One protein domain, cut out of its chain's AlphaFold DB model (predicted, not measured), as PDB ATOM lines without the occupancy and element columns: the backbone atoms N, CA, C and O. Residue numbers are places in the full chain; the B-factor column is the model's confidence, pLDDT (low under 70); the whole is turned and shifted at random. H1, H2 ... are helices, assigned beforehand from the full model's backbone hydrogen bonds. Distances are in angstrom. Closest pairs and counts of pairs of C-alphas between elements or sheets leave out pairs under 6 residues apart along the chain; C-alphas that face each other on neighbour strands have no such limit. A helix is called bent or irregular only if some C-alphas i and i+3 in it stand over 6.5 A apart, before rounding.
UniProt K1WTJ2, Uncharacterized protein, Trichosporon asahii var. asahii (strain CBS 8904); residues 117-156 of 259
ATOM      1  N   ARG A 117     -50.033 -29.334  37.857       90.75
ATOM      2  CA  ARG A 117     -51.494 -29.410  37.940       90.75
ATOM      3  C   ARG A 117     -52.141 -29.691  36.583       90.75
ATOM      4  O   ARG A 117     -53.084 -30.472  36.517       90.75
ATOM      5  N   ASP A 118     -51.640 -29.047  35.535       92.06
ATOM      6  CA  ASP A 118     -52.213 -29.057  34.193       92.06
ATOM      7  C   ASP A 118     -51.183 -28.593  33.143       92.06
ATOM      8  O   ASP A 118     -50.029 -28.280  33.455       92.06
ATOM      9  N   GLY A 119     -51.602 -28.593  31.874       88.56
ATOM     10  CA  GLY A 119     -50.764 -28.189  30.744       88.56
ATOM     11  C   GLY A 119     -50.441 -26.693  30.706       88.56
ATOM     12  O   GLY A 119     -49.369 -26.325  30.233       88.56
ATOM     13  N   GLU A 120     -51.307 -25.832  31.246       92.69
ATOM     14  CA  GLU A 120     -51.042 -24.388  31.319       92.69
ATOM     15  C   GLU A 120     -49.896 -24.099  32.290       92.69
ATOM     16  O   GLU A 120     -48.960 -23.374  31.946       92.69
ATOM     17  N   ALA A 121     -49.894 -24.759  33.455       91.94
ATOM     18  CA  ALA A 121     -48.781 -24.692  34.399       91.94
ATOM     19  C   ALA A 121     -47.458 -25.171  33.773       91.94
ATOM     20  O   ALA A 121     -46.399 -24.603  34.051       91.94
ATOM     21  N   LEU A 122     -47.498 -26.187  32.897       90.69
ATOM     22  CA  LEU A 122     -46.314 -26.611  32.145       90.69
ATOM     23  C   LEU A 122     -45.821 -25.511  31.198       90.69
ATOM     24  O   LEU A 122     -44.621 -25.234  31.176       90.69
ATOM     25  N   LEU A 123     -46.709 -24.898  30.414       91.19
ATOM     26  CA  LEU A 123     -46.328 -23.841  29.474       91.19
ATOM     27  C   LEU A 123     -45.767 -22.615  30.198       91.19
ATOM     28  O   LEU A 123     -44.800 -22.013  29.728       91.19
ATOM     29  N   GLU A 124     -46.341 -22.252  31.344       94.25
ATOM     30  CA  GLU A 124     -45.824 -21.171  32.179       94.25
ATOM     31  C   GLU A 124     -44.421 -21.492  32.708       94.25
ATOM     32  O   GLU A 124     -43.506 -20.677  32.558       94.25
ATOM     33  N   LEU A 125     -44.218 -22.690  33.264       94.44
ATOM     34  CA  LEU A 125     -42.902 -23.119  33.735       94.44
ATOM     35  C   LEU A 125     -41.877 -23.153  32.591       94.44
ATOM     36  O   LEU A 125     -40.747 -22.698  32.764       94.44
ATOM     37  N   GLN A 126     -42.272 -23.634  31.408       93.69
ATOM     38  CA  GLN A 126     -41.409 -23.650  30.227       93.69
ATOM     39  C   GLN A 126     -40.964 -22.234  29.839       93.69
ATOM     40  O   GLN A 126     -39.778 -22.019  29.592       93.69
ATOM     41  N   LYS A 127     -41.890 -21.264  29.826       95.38
ATOM     42  CA  LYS A 127     -41.574 -19.852  29.552       95.38
ATOM     43  C   LYS A 127     -40.587 -19.296  30.572       95.38
ATOM     44  O   LYS A 127     -39.574 -18.745  30.168       95.38
ATOM     45  N   ARG A 128     -40.802 -19.527  31.872       95.94
ATOM     46  CA  ARG A 128     -39.879 -19.064  32.929       95.94
ATOM     47  C   ARG A 128     -38.463 -19.619  32.755       95.94
ATOM     48  O   ARG A 128     -37.492 -18.875  32.880       95.94
ATOM     49  N   ILE A 129     -38.339 -20.911  32.445       95.38
ATOM     50  CA  ILE A 129     -37.041 -21.555  32.197       95.38
ATOM     51  C   ILE A 129     -36.381 -20.974  30.938       95.38
ATOM     52  O   ILE A 129     -35.179 -20.708  30.943       95.38
ATOM     53  N   TRP A 130     -37.154 -20.757  29.873       95.44
ATOM     54  CA  TRP A 130     -36.660 -20.157  28.635       95.44
ATOM     55  C   TRP A 130     -36.225 -18.699  28.814       95.44
ATOM     56  O   TRP A 130     -35.162 -18.313  28.337       95.44
ATOM     57  N   ASP A 131     -36.984 -17.898  29.556       96.44
ATOM     58  CA  ASP A 131     -36.631 -16.510  29.847       96.44
ATOM     59  C   ASP A 131     -35.344 -16.440  30.682       96.44
ATOM     60  O   ASP A 131     -34.457 -15.635  30.393       96.44
ATOM     61  N   ALA A 132     -35.189 -17.330  31.670       93.06
ATOM     62  CA  ALA A 132     -33.950 -17.462  32.436       93.06
ATOM     63  C   ALA A 132     -32.765 -17.894  31.554       93.06
ATOM     64  O   ALA A 132     -31.657 -17.379  31.717       93.06
ATOM     65  N   PHE A 133     -32.992 -18.795  30.592       94.31
ATOM     66  CA  PHE A 133     -31.993 -19.185  29.595       94.31
ATOM     67  C   PHE A 133     -31.549 -17.990  28.738       94.31
ATOM     68  O   PHE A 133     -30.353 -17.734  28.614       94.31
ATOM     69  N   GLN A 134     -32.504 -17.231  28.190       96.25
ATOM     70  CA  GLN A 134     -32.244 -16.073  27.327       96.25
ATOM     71  C   GLN A 134     -31.559 -14.925  28.072       96.25
ATOM     72  O   GLN A 134     -30.650 -14.290  27.539       96.25
ATOM     73  N   LYS A 135     -31.966 -14.673  29.321       95.31
ATOM     74  CA  LYS A 135     -31.329 -13.680  30.194       95.31
ATOM     75  C   LYS A 135     -29.865 -14.033  30.483       95.31
ATOM     76  O   LYS A 135     -29.048 -13.131  30.674       95.31
ATOM     77  N   GLY A 136     -29.535 -15.325  30.513       91.00
ATOM     78  CA  GLY A 136     -28.217 -15.814  30.894       91.00
ATOM     79  C   GLY A 136     -27.894 -15.527  32.365       91.00
ATOM     80  O   GLY A 136     -28.772 -15.263  33.186       91.00
ATOM     81  N   GLY A 137     -26.610 -15.588  32.711       90.00
ATOM     82  CA  GLY A 137     -26.128 -15.422  34.085       90.00
ATOM     83  C   GLY A 137     -25.585 -16.717  34.681       90.00
ATOM     84  O   GLY A 137     -25.551 -17.758  34.030       90.00
ATOM     85  N   LYS A 138     -25.115 -16.646  35.931       88.94
ATOM     86  CA  LYS A 138     -24.447 -17.783  36.589       88.94
ATOM     87  C   LYS A 138     -25.407 -18.925  36.934       88.94
ATOM     88  O   LYS A 138     -24.975 -20.067  36.963       88.94
ATOM     89  N   ALA A 139     -26.676 -18.611  37.192       90.12
ATOM     90  CA  ALA A 139     -27.718 -19.585  37.514       90.12
ATOM     91  C   ALA A 139     -28.574 -19.993  36.306       90.12
ATOM     92  O   ALA A 139     -29.500 -20.792  36.450       90.12
ATOM     93  N   ALA A 140     -28.307 -19.428  35.123       89.81
ATOM     94  CA  ALA A 140     -29.086 -19.752  33.942       89.81
ATOM     95  C   ALA A 140     -28.892 -21.227  33.562       89.81
ATOM     96  O   ALA A 140     -27.772 -21.749  33.636       89.81
ATOM     97  N   PRO A 141     -29.960 -21.912  33.122       90.00
ATOM     98  CA  PRO A 141     -29.810 -23.240  32.550       90.00
ATOM     99  C   PRO A 141     -28.876 -23.162  31.335       90.00
ATOM    100  O   PRO A 141     -28.833 -22.159  30.633       90.00
ATOM    101  N   MET A 142     -28.126 -24.225  31.047       88.25
ATOM    102  CA  MET A 142     -27.238 -24.225  29.870       88.25
ATOM    103  C   MET A 142     -27.980 -24.531  28.562       88.25
ATOM    104  O   MET A 142     -27.422 -24.354  27.483       88.25
ATOM    105  N   ALA A 143     -29.202 -25.059  28.653       88.44
ATOM    106  CA  ALA A 143     -30.072 -25.355  27.523       88.44
ATOM    107  C   ALA A 143     -31.530 -25.363  27.994       88.44
ATOM    108  O   ALA A 143     -31.819 -25.861  29.082       88.44
ATOM    109  N   ALA A 144     -32.436 -24.868  27.157       89.94
ATOM    110  CA  ALA A 144     -33.874 -24.895  27.387       89.94
ATOM    111  C   ALA A 144     -34.609 -25.073  26.050       89.94
ATOM    112  O   ALA A 144     -34.116 -24.641  25.010       89.94
ATOM    113  N   ASP A 145     -35.776 -25.718  26.075       88.19
ATOM    114  CA  ASP A 145     -36.639 -25.824  24.896       88.19
ATOM    115  C   ASP A 145     -37.482 -24.552  24.756       88.19
ATOM    116  O   ASP A 145     -38.207 -24.185  25.684       88.19
ATOM    117  N   GLU A 146     -37.433 -23.920  23.583       90.81
ATOM    118  CA  GLU A 146     -38.253 -22.746  23.275       90.81
ATOM    119  C   GLU A 146     -39.758 -23.092  23.348       90.81
ATOM    120  O   GLU A 146     -40.199 -24.072  22.727       90.81
ATOM    121  N   PRO A 147     -40.571 -22.306  24.079       89.06
ATOM    122  CA  PRO A 147     -42.012 -22.512  24.151       89.06
ATOM    123  C   PRO A 147     -42.680 -22.519  22.772       89.06
ATOM    124  O   PRO A 147     -42.465 -21.634  21.950       89.06
ATOM    125  N   GLY A 148     -43.516 -23.528  22.515       84.56
ATOM    126  CA  GLY A 148     -44.227 -23.685  21.239       84.56
ATOM    127  C   GLY A 148     -43.395 -24.267  20.087       84.56
ATOM    128  O   GLY A 148     -43.944 -24.490  19.006       84.56
ATOM    129  N   LYS A 149     -42.101 -24.552  20.288       85.81
ATOM    130  CA  LYS A 149     -41.284 -25.338  19.349       85.81
ATOM    131  C   LYS A 149     -41.274 -26.818  19.732       85.81
ATOM    132  O   LYS A 149     -41.752 -27.220  20.792       85.81
ATOM    133  N   GLU A 150     -40.721 -27.646  18.849       82.19
ATOM    134  CA  GLU A 150     -40.535 -29.070  19.115       82.19
ATOM    135  C   GLU A 150     -39.633 -29.281  20.341       82.19
ATOM    136  O   GLU A 150     -38.464 -28.878  20.357       82.19
ATOM    137  N   ASN A 151     -40.181 -29.939  21.365       82.19
ATOM    138  CA  ASN A 151     -39.471 -30.200  22.612       82.19
ATOM    139  C   ASN A 151     -38.504 -31.390  22.497       82.19
ATOM    140  O   ASN A 151     -38.621 -32.261  21.629       82.19
ATOM    141  N   SER A 152     -37.537 -31.441  23.409       75.56
ATOM    142  CA  SER A 152     -36.509 -32.482  23.477       75.56
ATOM    143  C   SER A 152     -37.100 -33.895  23.619       75.56
ATOM    144  O   SER A 152     -36.521 -34.858  23.121       75.56
ATOM    145  N   GLY A 153     -38.267 -34.032  24.258       69.12
ATOM    146  CA  GLY A 153     -38.963 -35.315  24.405       69.12
ATOM    147  C   GLY A 153     -39.498 -35.870  23.080       69.12
ATOM    148  O   GLY A 153     -39.363 -37.065  22.810       69.12
ATOM    149  N   ALA A 154     -40.045 -35.007  22.221       71.06
ATOM    150  CA  ALA A 154     -40.555 -35.376  20.901       71.06
ATOM    151  C   ALA A 154     -39.425 -35.793  19.940       71.06
ATOM    152  O   ALA A 154     -39.566 -36.771  19.203       71.06
ATOM    153  N   LYS A 155     -38.262 -35.131  20.021       63.47
ATOM    154  CA  LYS A 155     -37.087 -35.429  19.178       63.47
ATOM    155  C   LYS A 155     -36.556 -36.851  19.375       63.47
ATOM    156  O   LYS A 155     -36.208 -37.523  18.402       63.47
ATOM    157  N   VAL A 156     -36.532 -37.336  20.621       59.00
ATOM    158  CA  VAL A 156     -36.075 -38.702  20.943       59.00
ATOM    159  C   VAL A 156     -37.012 -39.752  20.337       59.00
ATOM    160  O   VAL A 156     -36.548 -40.770  19.821       59.00
TER     161      VAL A 156
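AT A GLANCE: This is residues 117 to 156 of the 259 residues of an uncharacterized protein of Trichosporon asahii var. asahii (strain CBS 8904) (UniProt K1WTJ2). One helix, H1, makes the long side of the model; after it the chain turns and folds back beside H1 as a long loop, residues 136 to 151, and ends its printed course in a short helix, H2, which is apart from H1. The printed part has 40 residues, with two named helices in the order H1, H2 and no named strand; the class is all helix. The whole is only just loose, close to compact, with a radius of gyration of the C-alphas of 10.8 A, and the C-alphas span 29 by 25 by 14 A along their three main axes.

HOW THE PARTS SIT: H1, residues 119 to 135, comes first, and every O i to N i+4 pair inside it is within hydrogen-bond range. A long link of 16 residues, 136 to 151, joins it to H2, residues 152 to 156. H1 and H2 are apart, with no C-alpha of the one within 8 A of the other. In H2, 0 of 1 O i to N i+4 pairs and 0 of 2 O i to N i+3 pairs are within hydrogen-bond range. Neither helix is bent or irregular.

IN THESE COORDINATES: H1 begins at Gly 119, with its C-alpha at (-50.764, -28.189, 30.744), and ends at Lys 135, with its C-alpha at (-31.329, -13.680, 30.194), 24.3 A from first to last C-alpha. H2 runs from Ser 152 to Val 156, 6.7 A from first to last C-alpha, and C-alpha 156 is at (-36.075, -38.702, 20.943).

THE WHOLE: The two C-alphas farthest apart are those of Asp 118 and Lys 138, at 30.1 A. The first and last printed C-alphas, of Arg 117 and Val 156, are 24.8 A apart. The printed part has no cut. The mean pLDDT of the printed part is 88.1; residue 153 and residues 155 to 156 are under 70, and H2 has a mean of 68.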